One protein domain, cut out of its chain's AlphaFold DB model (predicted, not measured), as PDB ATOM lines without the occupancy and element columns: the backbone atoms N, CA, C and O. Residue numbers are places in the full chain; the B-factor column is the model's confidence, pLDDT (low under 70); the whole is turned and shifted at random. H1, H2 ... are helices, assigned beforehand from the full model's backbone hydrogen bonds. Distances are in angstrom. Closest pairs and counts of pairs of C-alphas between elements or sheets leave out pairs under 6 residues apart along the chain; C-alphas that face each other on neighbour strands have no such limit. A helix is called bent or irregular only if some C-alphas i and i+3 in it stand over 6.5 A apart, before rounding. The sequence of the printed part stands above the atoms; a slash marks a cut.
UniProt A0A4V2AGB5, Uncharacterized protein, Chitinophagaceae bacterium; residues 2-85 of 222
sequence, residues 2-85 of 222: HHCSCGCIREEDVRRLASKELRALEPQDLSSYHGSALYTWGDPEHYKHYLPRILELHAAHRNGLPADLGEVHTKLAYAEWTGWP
ATOM      1  N   HIS A   2      67.374 133.978  -4.531       76.56
ATOM      2  CA  HIS A   2      66.355 134.742  -5.246       76.56
ATOM      3  C   HIS A   2      66.380 136.212  -4.805       76.56
ATOM      4  O   HIS A   2      66.650 136.512  -3.643       76.56
ATOM      5  N   HIS A   3      66.128 137.125  -5.737       76.88
ATOM      6  CA  HIS A   3      66.025 138.561  -5.486       76.88
ATOM      7  C   HIS A   3      65.002 139.173  -6.451       76.88
ATOM      8  O   HIS A   3      64.757 138.614  -7.522       76.88
ATOM      9  N   CYS A   4      64.379 140.293  -6.073       76.38
ATOM     10  CA  CYS A   4      63.354 140.933  -6.901       76.38
ATOM     11  C   CYS A   4      63.893 141.324  -8.286       76.38
ATOM     12  O   CYS A   4      64.866 142.069  -8.393       76.38
ATOM     13  N   SER A   5      63.191 140.929  -9.353       74.94
ATOM     14  CA  SER A   5      63.501 141.329 -10.736       74.94
ATOM     15  C   SER A   5      63.035 142.750 -11.087       74.94
ATOM     16  O   SER A   5      63.173 143.186 -12.225       74.94
ATOM     17  N   CYS A   6      62.464 143.477 -10.122       81.06
ATOM     18  CA  CYS A   6      61.948 144.838 -10.271       81.06
ATOM     19  C   CYS A   6      63.038 145.928 -10.318       81.06
ATOM     20  O   CYS A   6      62.715 147.104 -10.454       81.06
ATOM     21  N   GLY A   7      64.318 145.553 -10.191       77.25
ATOM     22  CA  GLY A   7      65.456 146.481 -10.187       77.25
ATOM     23  C   GLY A   7      65.805 147.067  -8.814       77.25
ATOM     24  O   GLY A   7      66.735 147.863  -8.720       77.25
ATOM     25  N   CYS A   8      65.109 146.664  -7.744       81.94
ATOM     26  CA  CYS A   8      65.406 147.105  -6.372       81.94
ATOM     27  C   CYS A   8      66.749 146.589  -5.837       81.94
ATOM     28  O   CYS A   8      67.264 147.133  -4.867       81.94
ATOM     29  N   ILE A   9      67.303 145.542  -6.452       85.00
ATOM     30  CA  ILE A   9      68.584 144.943  -6.078       85.00
ATOM     31  C   ILE A   9      69.506 145.044  -7.279       85.00
ATOM     32  O   ILE A   9      69.156 144.618  -8.382       85.00
ATOM     33  N   ARG A  10      70.684 145.633  -7.071       86.81
ATOM     34  CA  ARG A  10      71.663 145.804  -8.137       86.81
ATOM     35  C   ARG A  10      72.484 144.530  -8.271       86.81
ATOM     36  O   ARG A  10      72.905 143.941  -7.279       86.81
ATOM     37  N   GLU A  11      72.797 144.134  -9.501       87.12
ATOM     38  CA  GLU A  11      73.653 142.963  -9.739       87.12
ATOM     39  C   GLU A  11      75.035 143.085  -9.080       87.12
ATOM     40  O   GLU A  11      75.649 142.079  -8.732       87.12
ATOM     41  N   GLU A  12      75.543 144.311  -8.920       89.81
ATOM     42  CA  GLU A  12      76.801 144.569  -8.214       89.81
ATOM     43  C   GLU A  12      76.744 144.144  -6.745       89.81
ATOM     44  O   GLU A  12      77.715 143.567  -6.260       89.81
ATOM     45  N   ASP A  13      75.610 144.351  -6.071       90.00
ATOM     46  CA  ASP A  13      75.420 143.958  -4.676       90.00
ATOM     47  C   ASP A  13      75.369 142.432  -4.565       90.00
ATOM     48  O   ASP A  13      76.003 141.846  -3.689       90.00
ATOM     49  N   VAL A  14      74.689 141.765  -5.505       89.00
ATOM     50  CA  VAL A  14      74.642 140.295  -5.570       89.00
ATOM     51  C   VAL A  14      76.035 139.710  -5.791       89.00
ATOM     52  O   VAL A  14      76.434 138.773  -5.099       89.00
ATOM     53  N   ARG A  15      76.805 140.279  -6.729       90.06
ATOM     54  CA  ARG A  15      78.193 139.864  -6.976       90.06
ATOM     55  C   ARG A  15      79.087 140.119  -5.767       90.06
ATOM     56  O   ARG A  15      79.959 139.300  -5.497       90.06
ATOM     57  N   ARG A  16      78.875 141.219  -5.038       92.00
ATOM     58  CA  ARG A  16      79.645 141.546  -3.832       92.00
ATOM     59  C   ARG A  16      79.382 140.546  -2.710       92.00
ATOM     60  O   ARG A  16      80.340 140.012  -2.157       92.00
ATOM     61  N   LEU A  17      78.119 140.211  -2.449       91.25
ATOM     62  CA  LEU A  17      77.745 139.215  -1.440       91.25
ATOM     63  C   LEU A  17      78.322 137.821  -1.747       91.25
ATOM     64  O   LEU A  17      78.647 137.069  -0.834       91.25
ATOM     65  N   ALA A  18      78.476 137.485  -3.030       90.69
ATOM     66  CA  ALA A  18      79.059 136.225  -3.493       90.69
ATOM     67  C   ALA A  18      80.574 136.299  -3.777       90.69
ATOM     68  O   ALA A  18      81.140 135.356  -4.328       90.69
ATOM     69  N   SER A  19      81.239 137.416  -3.459       92.50
ATOM     70  CA  SER A  19      82.632 137.657  -3.866       92.50
ATOM     71  C   SER A  19      83.662 136.841  -3.084       92.50
ATOM     72  O   SER A  19      84.788 136.664  -3.553       92.50
ATOM     73  N   LYS A  20      83.293 136.359  -1.895       94.94
ATOM     74  CA  LYS A  20      84.161 135.618  -0.979       94.94
ATOM     75  C   LYS A  20      83.350 134.713  -0.061       94.94
ATOM     76  O   LYS A  20      82.134 134.845   0.050       94.94
ATOM     77  N   GLU A  21      84.056 133.792   0.587       95.31
ATOM     78  CA  GLU A  21      83.494 132.882   1.586       95.31
ATOM     79  C   GLU A  21      82.761 133.650   2.692       95.31
ATOM     80  O   GLU A  21      83.204 134.725   3.101       95.31
ATOM     81  N   LEU A  22      81.686 133.062   3.232       94.56
ATOM     82  CA  LEU A  22      80.815 133.678   4.242       94.56
ATOM     83  C   LEU A  22      81.603 134.328   5.393       94.56
ATOM     84  O   LEU A  22      81.358 135.475   5.753       94.56
ATOM     85  N   ARG A  23      82.607 133.623   5.928       94.88
ATOM     86  CA  ARG A  23      83.441 134.103   7.046       94.88
ATOM     87  C   ARG A  23      84.371 135.265   6.685       94.88
ATOM     88  O   ARG A  23      84.877 135.934   7.577       94.88
ATOM     89  N   ALA A  24      84.620 135.488   5.399       95.19
ATOM     90  CA  ALA A  24      85.467 136.566   4.900       95.19
ATOM     91  C   ALA A  24      84.664 137.823   4.510       95.19
ATOM     92  O   ALA A  24      85.266 138.848   4.182       95.19
ATOM     93  N   LEU A  25      83.326 137.769   4.535       93.75
ATOM     94  CA  LEU A  25      82.483 138.931   4.245       93.75
ATOM     95  C   LEU A  25      82.727 140.046   5.259       93.75
ATOM     96  O   LEU A  25      82.775 139.802   6.464       93.75
ATOM     97  N   GLU A  26      82.882 141.265   4.767       91.62
ATOM     98  CA  GLU A  26      83.056 142.478   5.563       91.62
ATOM     99  C   GLU A  26      81.723 143.242   5.646       91.62
ATOM    100  O   GLU A  26      80.808 142.965   4.862       91.62
ATOM    101  N   PRO A  27      81.600 144.222   6.563       89.38
ATOM    102  CA  PRO A  27      80.430 145.095   6.683       89.38
ATOM    103  C   PRO A  27      79.818 145.535   5.343       89.38
ATOM    104  O   PRO A  27      78.643 145.284   5.071       89.38
ATOM    105  N   GLN A  28      80.625 146.118   4.456       88.44
ATOM    106  CA  GLN A  28      80.173 146.641   3.161       88.44
ATOM    107  C   GLN A  28      79.681 145.582   2.161       88.44
ATOM    108  O   GLN A  28      79.022 145.925   1.177       88.44
ATOM    109  N   ASP A  29      80.018 144.308   2.368       91.06
ATOM    110  CA  ASP A  29      79.557 143.223   1.499       91.06
ATOM    111  C   ASP A  29      78.161 142.745   1.892       91.06
ATOM    112  O   ASP A  29      77.407 142.265   1.046       91.06
ATOM    113  N   LEU A  30      77.818 142.901   3.173       90.06
ATOM    114  CA  LEU A  30      76.544 142.489   3.748       90.06
ATOM    115  C   LEU A  30      75.535 143.630   3.852       90.06
ATOM    116  O   LEU A  30      74.349 143.344   3.971       90.06
ATOM    117  N   SER A  31      75.955 144.895   3.762       86.62
ATOM    118  CA  SER A  31      75.072 146.049   3.986       86.62
ATOM    119  C   SER A  31      73.831 146.056   3.092       86.62
ATOM    120  O   SER A  31      72.712 146.182   3.583       86.62
ATOM    121  N   SER A  32      74.014 145.873   1.779       87.25
ATOM    122  CA  SER A  32      72.910 145.879   0.811       87.25
ATOM    123  C   SER A  32      71.972 144.685   1.019       87.25
ATOM    124  O   SER A  32      70.756 144.809   0.854       87.25
ATOM    125  N   TYR A  33      72.539 143.535   1.399       91.06
ATOM    126  CA  TYR A  33      71.775 142.331   1.699       91.06
ATOM    127  C   TYR A  33      70.973 142.487   2.991       91.06
ATOM    128  O   TYR A  33      69.762 142.314   2.955       91.06
ATOM    129  N   HIS A  34      71.614 142.855   4.103       88.81
ATOM    130  CA  HIS A  34      70.990 142.942   5.423       88.81
ATOM    131  C   HIS A  34      69.773 143.876   5.425       88.81
ATOM    132  O   HIS A  34      68.688 143.459   5.835       88.81
ATOM    133  N   GLY A  35      69.912 145.066   4.828       85.62
ATOM    134  CA  GLY A  35      68.812 146.026   4.704       85.62
ATOM    135  C   GLY A  35      67.601 145.495   3.928       85.62
ATOM    136  O   GLY A  35      66.456 145.829   4.236       85.62
ATOM    137  N   SER A  36      67.844 144.628   2.942       87.88
ATOM    138  CA  SER A  36      66.834 144.126   1.997       87.88
ATOM    139  C   SER A  36      66.351 142.703   2.290       87.88
ATOM    140  O   SER A  36      65.391 142.234   1.663       87.88
ATOM    141  N   ALA A  37      67.032 142.002   3.198       90.56
ATOM    142  CA  ALA A  37      66.792 140.603   3.498       90.56
ATOM    143  C   ALA A  37      65.331 140.394   3.898       90.56
ATOM    144  O   ALA A  37      64.762 141.204   4.630       90.56
ATOM    145  N   LEU A  38      64.731 139.310   3.402       90.12
ATOM    146  CA  LEU A  38      63.341 138.901   3.655       90.12
ATOM    147  C   LEU A  38      62.257 139.804   3.042       90.12
ATOM    148  O   LEU A  38      61.127 139.351   2.881       90.12
ATOM    149  N   TYR A  39      62.576 141.038   2.646       87.44
ATOM    150  CA  TYR A  39      61.628 141.928   1.967       87.44
ATOM    151  C   TYR A  39      61.716 141.811   0.449       87.44
ATOM    152  O   TYR A  39      60.717 141.612  -0.238       87.44
ATOM    153  N   THR A  40      62.925 141.965  -0.089       85.94
ATOM    154  CA  THR A  40      63.180 141.964  -1.538       85.94
ATOM    155  C   THR A  40      64.306 141.014  -1.926       85.94
ATOM    156  O   THR A  40      64.471 140.724  -3.117       85.94
ATOM    157  N   TRP A  41      65.053 140.503  -0.939       89.19
ATOM    158  CA  TRP A  41      66.212 139.645  -1.134       89.19
ATOM    159  C   TRP A  41      66.160 138.383  -0.261       89.19
ATOM    160  O   TRP A  41      66.215 138.453   0.965       89.19
ATOM    161  N   GLY A  42      66.140 137.213  -0.903       88.06
ATOM    162  CA  GLY A  42      66.193 135.916  -0.232       88.06
ATOM    163  C   GLY A  42      64.901 135.536   0.493       88.06
ATOM    164  O   GLY A  42      63.871 136.192   0.365       88.06
ATOM    165  N   ASP A  43      64.981 134.437   1.231       90.62
ATOM    166  CA  ASP A  43      63.930 133.867   2.078       90.62
ATOM    167  C   ASP A  43      64.532 133.552   3.473       90.62
ATOM    168  O   ASP A  43      65.724 133.824   3.686       90.62
ATOM    169  N   PRO A  44      63.759 133.010   4.435       93.75
ATOM    170  CA  PRO A  44      64.276 132.692   5.767       93.75
ATOM    171  C   PRO A  44      65.520 131.796   5.774       93.75
ATOM    172  O   PRO A  44      66.439 132.060   6.544       93.75
ATOM    173  N   GLU A  45      65.615 130.801   4.890       93.31
ATOM    174  CA  GLU A  45      66.773 129.894   4.835       93.31
ATOM    175  C   GLU A  45      68.032 130.613   4.339       93.31
ATOM    176  O   GLU A  45      69.134 130.393   4.847       93.31
ATOM    177  N   HIS A  46      67.877 131.551   3.403       92.50
ATOM    178  CA  HIS A  46      68.980 132.434   3.040       92.50
ATOM    179  C   HIS A  46      69.395 133.317   4.220       92.50
ATOM    180  O   HIS A  46      70.587 133.451   4.470       92.50
ATOM    181  N   TYR A  47      68.448 133.900   4.960       94.75
ATOM    182  CA  TYR A  47      68.790 134.753   6.102       94.75
ATOM    183  C   TYR A  47      69.521 133.975   7.196       94.75
ATOM    184  O   TYR A  47      70.566 134.430   7.658       94.75
ATOM    185  N   LYS A  48      69.068 132.756   7.517       95.25
ATOM    186  CA  LYS A  48      69.771 131.832   8.421       95.25
ATOM    187  C   LYS A  48      71.214 131.575   8.002       95.25
ATOM    188  O   LYS A  48      72.095 131.549   8.854       95.25
ATOM    189  N   HIS A  49      71.477 131.430   6.703       94.62
ATOM    190  CA  HIS A  49      72.836 131.217   6.205       94.62
ATOM    191  C   HIS A  49      73.776 132.393   6.523       94.62
ATOM    192  O   HIS A  49      74.924 132.167   6.899       94.62
ATOM    193  N   TYR A  50      73.306 133.640   6.400       94.75
ATOM    194  CA  TYR A  50      74.137 134.829   6.640       94.75
ATOM    195  C   TYR A  50      74.093 135.343   8.080       94.75
ATOM    196  O   TYR A  50      75.016 136.048   8.492       94.75
ATOM    197  N   LEU A  51      73.065 134.985   8.852       95.31
ATOM    198  CA  LEU A  51      72.847 135.468  10.213       95.31
ATOM    199  C   LEU A  51      74.067 135.286  11.132       95.31
ATOM    200  O   LEU A  51      74.440 136.271  11.767       95.31
ATOM    201  N   PRO A  52      74.765 134.129  11.169       95.50
ATOM    202  CA  PRO A  52      75.961 133.986  11.998       95.50
ATOM    203  C   PRO A  52      77.019 135.046  11.688       95.50
ATOM    204  O   PRO A  52      77.591 135.638  12.599       95.50
ATOM    205  N   ARG A  53      77.239 135.352  10.401       94.50
ATOM    206  CA  ARG A  53      78.225 136.361  10.002       94.50
ATOM    207  C   ARG A  53      77.770 137.779  10.330       94.50
ATOM    208  O   ARG A  53      78.589 138.608  10.712       94.50
ATOM    209  N   ILE A  54      76.479 138.057  10.177       94.19
ATOM    210  CA  ILE A  54      75.874 139.342  10.540       94.19
ATOM    211  C   ILE A  54      76.080 139.610  12.039       94.19
ATOM    212  O   ILE A  54      76.552 140.685  12.402       94.19
ATOM    213  N   LEU A  55      75.821 138.613  12.891       94.06
ATOM    214  CA  LEU A  55      76.024 138.693  14.341       94.06
ATOM    215  C   LEU A  55      77.509 138.840  14.721       94.06
ATOM    216  O   LEU A  55      77.858 139.687  15.541       94.06
ATOM    217  N   GLU A  56      78.413 138.085  14.087       93.06
ATOM    218  CA  GLU A  56      79.863 138.255  14.285       93.06
ATOM    219  C   GLU A  56      80.327 139.688  13.976       93.06
ATOM    220  O   GLU A  56      81.110 140.270  14.729       93.06
ATOM    221  N   LEU A  57      79.850 140.262  12.867       91.81
ATOM    222  CA  LEU A  57      80.201 141.621  12.463       91.81
ATOM    223  C   LEU A  57      79.593 142.675  13.390       91.81
ATOM    224  O   LEU A  57      80.277 143.651  13.689       91.81
ATOM    225  N   HIS A  58      78.368 142.464  13.879       90.44
ATOM    226  CA  HIS A  58      77.757 143.311  14.903       90.44
ATOM    227  C   HIS A  58      78.651 143.404  16.150       90.44
ATOM    228  O   HIS A  58      79.053 144.496  16.554       90.44
ATOM    229  N   ALA A  59      79.053 142.254  16.705       90.12
ATOM    230  CA  ALA A  59      79.900 142.207  17.896       90.12
ATOM    231  C   ALA A  59      81.277 142.864  17.672       90.12
ATOM    232  O   ALA A  59      81.818 143.508  18.575       90.12
ATOM    233  N   ALA A  60      81.847 142.720  16.469       88.12
ATOM    234  CA  ALA A  60      83.138 143.308  16.104       88.12
ATOM    235  C   ALA A  60      83.074 144.823  15.830       88.12
ATOM    236  O   ALA A  60      84.076 145.520  15.995       88.12
ATOM    237  N   HIS A  61      81.914 145.337  15.411       81.88
ATOM    238  CA  HIS A  61      81.732 146.709  14.938       81.88
ATOM    239  C   HIS A  61      80.525 147.388  15.594       81.88
ATOM    240  O   HIS A  61      79.693 147.973  14.911       81.88
ATOM    241  N   ARG A  62      80.463 147.373  16.931       70.31
ATOM    242  CA  ARG A  62      79.333 147.910  17.719       70.31
ATOM    243  C   ARG A  62      78.874 149.328  17.334       70.31
ATOM    244  O   ARG A  62      77.703 149.640  17.481       70.31
ATOM    245  N   ASN A  63      79.776 150.157  16.796       59.91
ATOM    246  CA  ASN A  63      79.509 151.544  16.379       59.91
ATOM    247  C   ASN A  63      79.600 151.761  14.852       59.91
ATOM    248  O   ASN A  63      79.632 152.897  14.379       59.91
ATOM    249  N   GLY A  64      79.706 150.684  14.070       56.16
ATOM    250  CA  GLY A  64      79.903 150.714  12.625       56.16
ATOM    251  C   GLY A  64      78.889 149.817  11.935       56.16
ATOM    252  O   GLY A  64      79.081 148.607  11.861       56.16
ATOM    253  N   LEU A  65      77.825 150.434  11.419       60.62
ATOM    254  CA  LEU A  65      76.835 149.819  10.532       60.62
ATOM    255  C   LEU A  65      77.479 148.837   9.526       60.62
ATOM    256  O   LEU A  65      78.573 149.089   9.008       60.62
ATOM    257  N   PRO A  66      76.775 147.724   9.239       55.28
ATOM    258  CA  PRO A  66      75.398 147.797   8.763       55.28
ATOM    259  C   PRO A  66      74.381 146.972   9.545       55.28
ATOM    260  O   PRO A  66      73.224 147.001   9.163       55.28
ATOM    261  N   ALA A  67      74.778 146.233  10.582       66.31
ATOM    262  CA  ALA A  67      73.890 145.315  11.289       66.31
ATOM    263  C   ALA A  67      73.755 145.724  12.752       66.31
ATOM    264  O   ALA A  67      74.425 145.186  13.635       66.31
ATOM    265  N   ASP A  68      72.916 146.725  12.985       83.56
ATOM    266  CA  ASP A  68      72.462 147.026  14.333       83.56
ATOM    267  C   ASP A  68      71.550 145.897  14.858       83.56
ATOM    268  O   ASP A  68      70.840 145.237  14.090       83.56
ATOM    269  N   LEU A  69      71.585 145.649  16.167       89.88
ATOM    270  CA  LEU A  69      70.860 144.545  16.790       89.88
ATOM    271  C   LEU A  69      69.337 144.735  16.683       89.88
ATOM    272  O   LEU A  69      68.617 143.748  16.500       89.88
ATOM    273  N   GLY A  70      68.847 145.980  16.697       89.50
ATOM    274  CA  GLY A  70      67.436 146.294  16.466       89.50
ATOM    275  C   GLY A  70      66.972 145.937  15.049       89.50
ATOM    276  O   GLY A  70      65.875 145.394  14.847       89.50
ATOM    277  N   GLU A  71      67.824 146.153  14.041       89.56
ATOM    278  CA  GLU A  71      67.535 145.729  12.668       89.56
ATOM    279  C   GLU A  71      67.534 144.200  12.541       89.56
ATOM    280  O   GLU A  71      66.605 143.624  11.961       89.56
ATOM    281  N   VAL A  72      68.524 143.533  13.142       93.31
ATOM    282  CA  VAL A  72      68.581 142.068  13.210       93.31
ATOM    283  C   VAL A  72      67.308 141.510  13.845       93.31
ATOM    284  O   VAL A  72      66.706 140.593  13.278       93.31
ATOM    285  N   HIS A  73      66.860 142.081  14.968       94.00
ATOM    286  CA  HIS A  73      65.620 141.685  15.631       94.00
ATOM    287  C   HIS A  73      64.409 141.842  14.710       94.00
ATOM    288  O   HIS A  73      63.611 140.919  14.575       94.00
ATOM    289  N   THR A  74      64.289 142.979  14.023       93.00
ATOM    290  CA  THR A  74      63.175 143.240  13.099       93.00
ATOM    291  C   THR A  74      63.091 142.179  11.998       93.00
ATOM    292  O   THR A  74      62.002 141.703  11.664       93.00
ATOM    293  N   LYS A  75      64.236 141.760  11.449       93.69
ATOM    294  CA  LYS A  75      64.307 140.701  10.432       93.69
ATOM    295  C   LYS A  75      63.984 139.322  11.012       93.69
ATOM    296  O   LYS A  75      63.239 138.562  10.399       93.69
ATOM    297  N   LEU A  76      64.486 139.013  12.205       95.62
ATOM    298  CA  LEU A  76      64.176 137.767  12.907       95.62
ATOM    299  C   LEU A  76      62.685 137.653  13.249       95.62
ATOM    300  O   LEU A  76      62.082 136.608  13.009       95.62
ATOM    301  N   ALA A  77      62.075 138.728  13.746       94.75
ATOM    302  CA  ALA A  77      60.644 138.793  14.025       94.75
ATOM    303  C   ALA A  77      59.814 138.573  12.753       94.75
ATOM    304  O   ALA A  77      58.864 137.794  12.773       94.75
ATOM    305  N   TYR A  78      60.208 139.188  11.630       94.44
ATOM    306  CA  TYR A  78      59.560 138.962  10.332       94.44
ATOM    307  C   TYR A  78      59.647 137.498   9.869       94.44
ATOM    308  O   TYR A  78      58.714 136.994   9.253       94.44
ATOM    309  N   ALA A  79      60.750 136.809  10.171       95.38
ATOM    310  CA  ALA A  79      60.942 135.398   9.840       95.38
ATOM    311  C   ALA A  79      60.388 134.418  10.892       95.38
ATOM    312  O   ALA A  79      60.677 133.222  10.805       95.38
ATOM    313  N   GLU A  80      59.636 134.916  11.881       96.06
ATOM    314  CA  GLU A  80      59.033 134.124  12.961       96.06
ATOM    315  C   GLU A  80      60.060 133.229  13.682       96.06
ATOM    316  O   GLU A  80      59.813 132.056  13.961       96.06
ATOM    317  N   TRP A  81      61.243 133.787  13.973       97.06
ATOM    318  CA  TRP A  81      62.401 133.024  14.453       97.06
ATOM    319  C   TRP A  81      62.155 132.203  15.721       97.06
ATOM    320  O   TRP A  81      62.769 131.159  15.898       97.06
ATOM    321  N   THR A  82      61.230 132.620  16.586       95.94
ATOM    322  CA  THR A  82      60.872 131.879  17.804       95.94
ATOM    323  C   THR A  82      60.197 130.532  17.518       95.94
ATOM    324  O   THR A  82      60.111 129.698  18.415       95.94
ATOM    325  N   GLY A  83      59.733 130.300  16.283       96.94
ATOM    326  CA  GLY A  83      59.218 129.016  15.802       96.94
ATOM    327  C   GLY A  83      60.255 128.138  15.087       96.94
ATOM    328  O   GLY A  83      59.898 127.067  14.592       96.94
ATOM    329  N   TRP A  84      61.514 128.577  14.980       97.25
ATOM    330  CA  TRP A  84      62.604 127.792  14.388       97.25
ATOM    331  C   TRP A  84      63.026 126.625  15.303       97.25
ATOM    332  O   TRP A  84      62.579 126.551  16.450       97.25
ATOM    333  N   PRO A  85      63.870 125.684  14.825       98.06
ATOM    334  CA  PRO A  85      64.429 124.641  15.680       98.06
ATOM    335  C   PRO A  85      65.043 125.209  16.965       98.06
ATOM    336  O   PRO A  85      65.734 126.226  16.934       98.06
TER     337      PRO A  85
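Overview. This is residues 2 to 85 of the 222 residues of an uncharacterized protein of Chitinophagaceae bacterium (UniProt A0A4V2AGB5). Three helices, H2, H3 and H4, run in alternating directions with their centres in a triangle, and the short helix H1 stands at a steep angle on the side of H2 away from H4. The three are loosely joined: H2 and H3 touch through few residues, and H4 touches no helix but is near H2 and close to H3. The printed part has 84 residues with four named helices, H1, H2, H3 and H4 in that order, and no named strand; the class is all helix, with 44 residues in the named helices. The whole is compact, with a radius of gyration of the C-alphas of 12.3 A, and rounded, spanning 30 by 27 by 20 A.

Arrangement. Residues 2 to 10 hold no named element and lead to H1, residues 11 to 17. H1 touches H2, residues 27 to 36, the closest C-alphas being those of Leu 17 and Asp 29, 5.3 A apart. Their lines stand at a steep tilt of 61 degrees, opposite ways. H2 only just touches H3, residues 44 to 60, with 3 pairs of C-alphas within 8 A. H3 touches H2 with residues 54 to 57 alone, and the closest C-alphas are those of Pro 27 and Leu 57, 6.7 A apart. H2 and H3 form a helical hairpin, at a steep tilt of 43 degrees, opposite ways. H3 and H4, residues 69 to 78, are close but not clearly touching; their closest C-alphas, those of His 58 and Leu 69, are 7.3 A apart. They run opposite ways at a shallow tilt of 12 degrees. H2 and H4 are near each other, while H1 is apart from both H3 and H4. In H1 and H4 every O i to N i+4 pair is within hydrogen-bond range; H2 has 3 of 6 and H3 has 11 of 13.

Along the chain. H1 begins at C-alpha 11, (73.653, 142.963, -9.739). H2 measures 14.4 A from first to last C-alpha and is irregular, C-alphas 29 and 32 being 7.2 A apart. H3, the longest helix by residues, measures 24.0 A from C-alpha 44 at (64.276, 132.692, 5.767) to C-alpha 60; it is irregular, with C-alphas 49 and 52 7.1 A apart, and has a kink of 41 degrees near residue 51. H4 measures 14.2 A and ends at C-alpha 78, (59.560, 138.962, 10.332).

Size, cuts and confidence. The two C-alphas farthest apart are those of Gly 7 and Pro 85, at 33.9 A. The printed part has no cut, and the three links between its helices are short but not tight. The mean pLDDT of the printed part is 88.4; residues 63 to 67, between H3 and H4, are under 70 in this model.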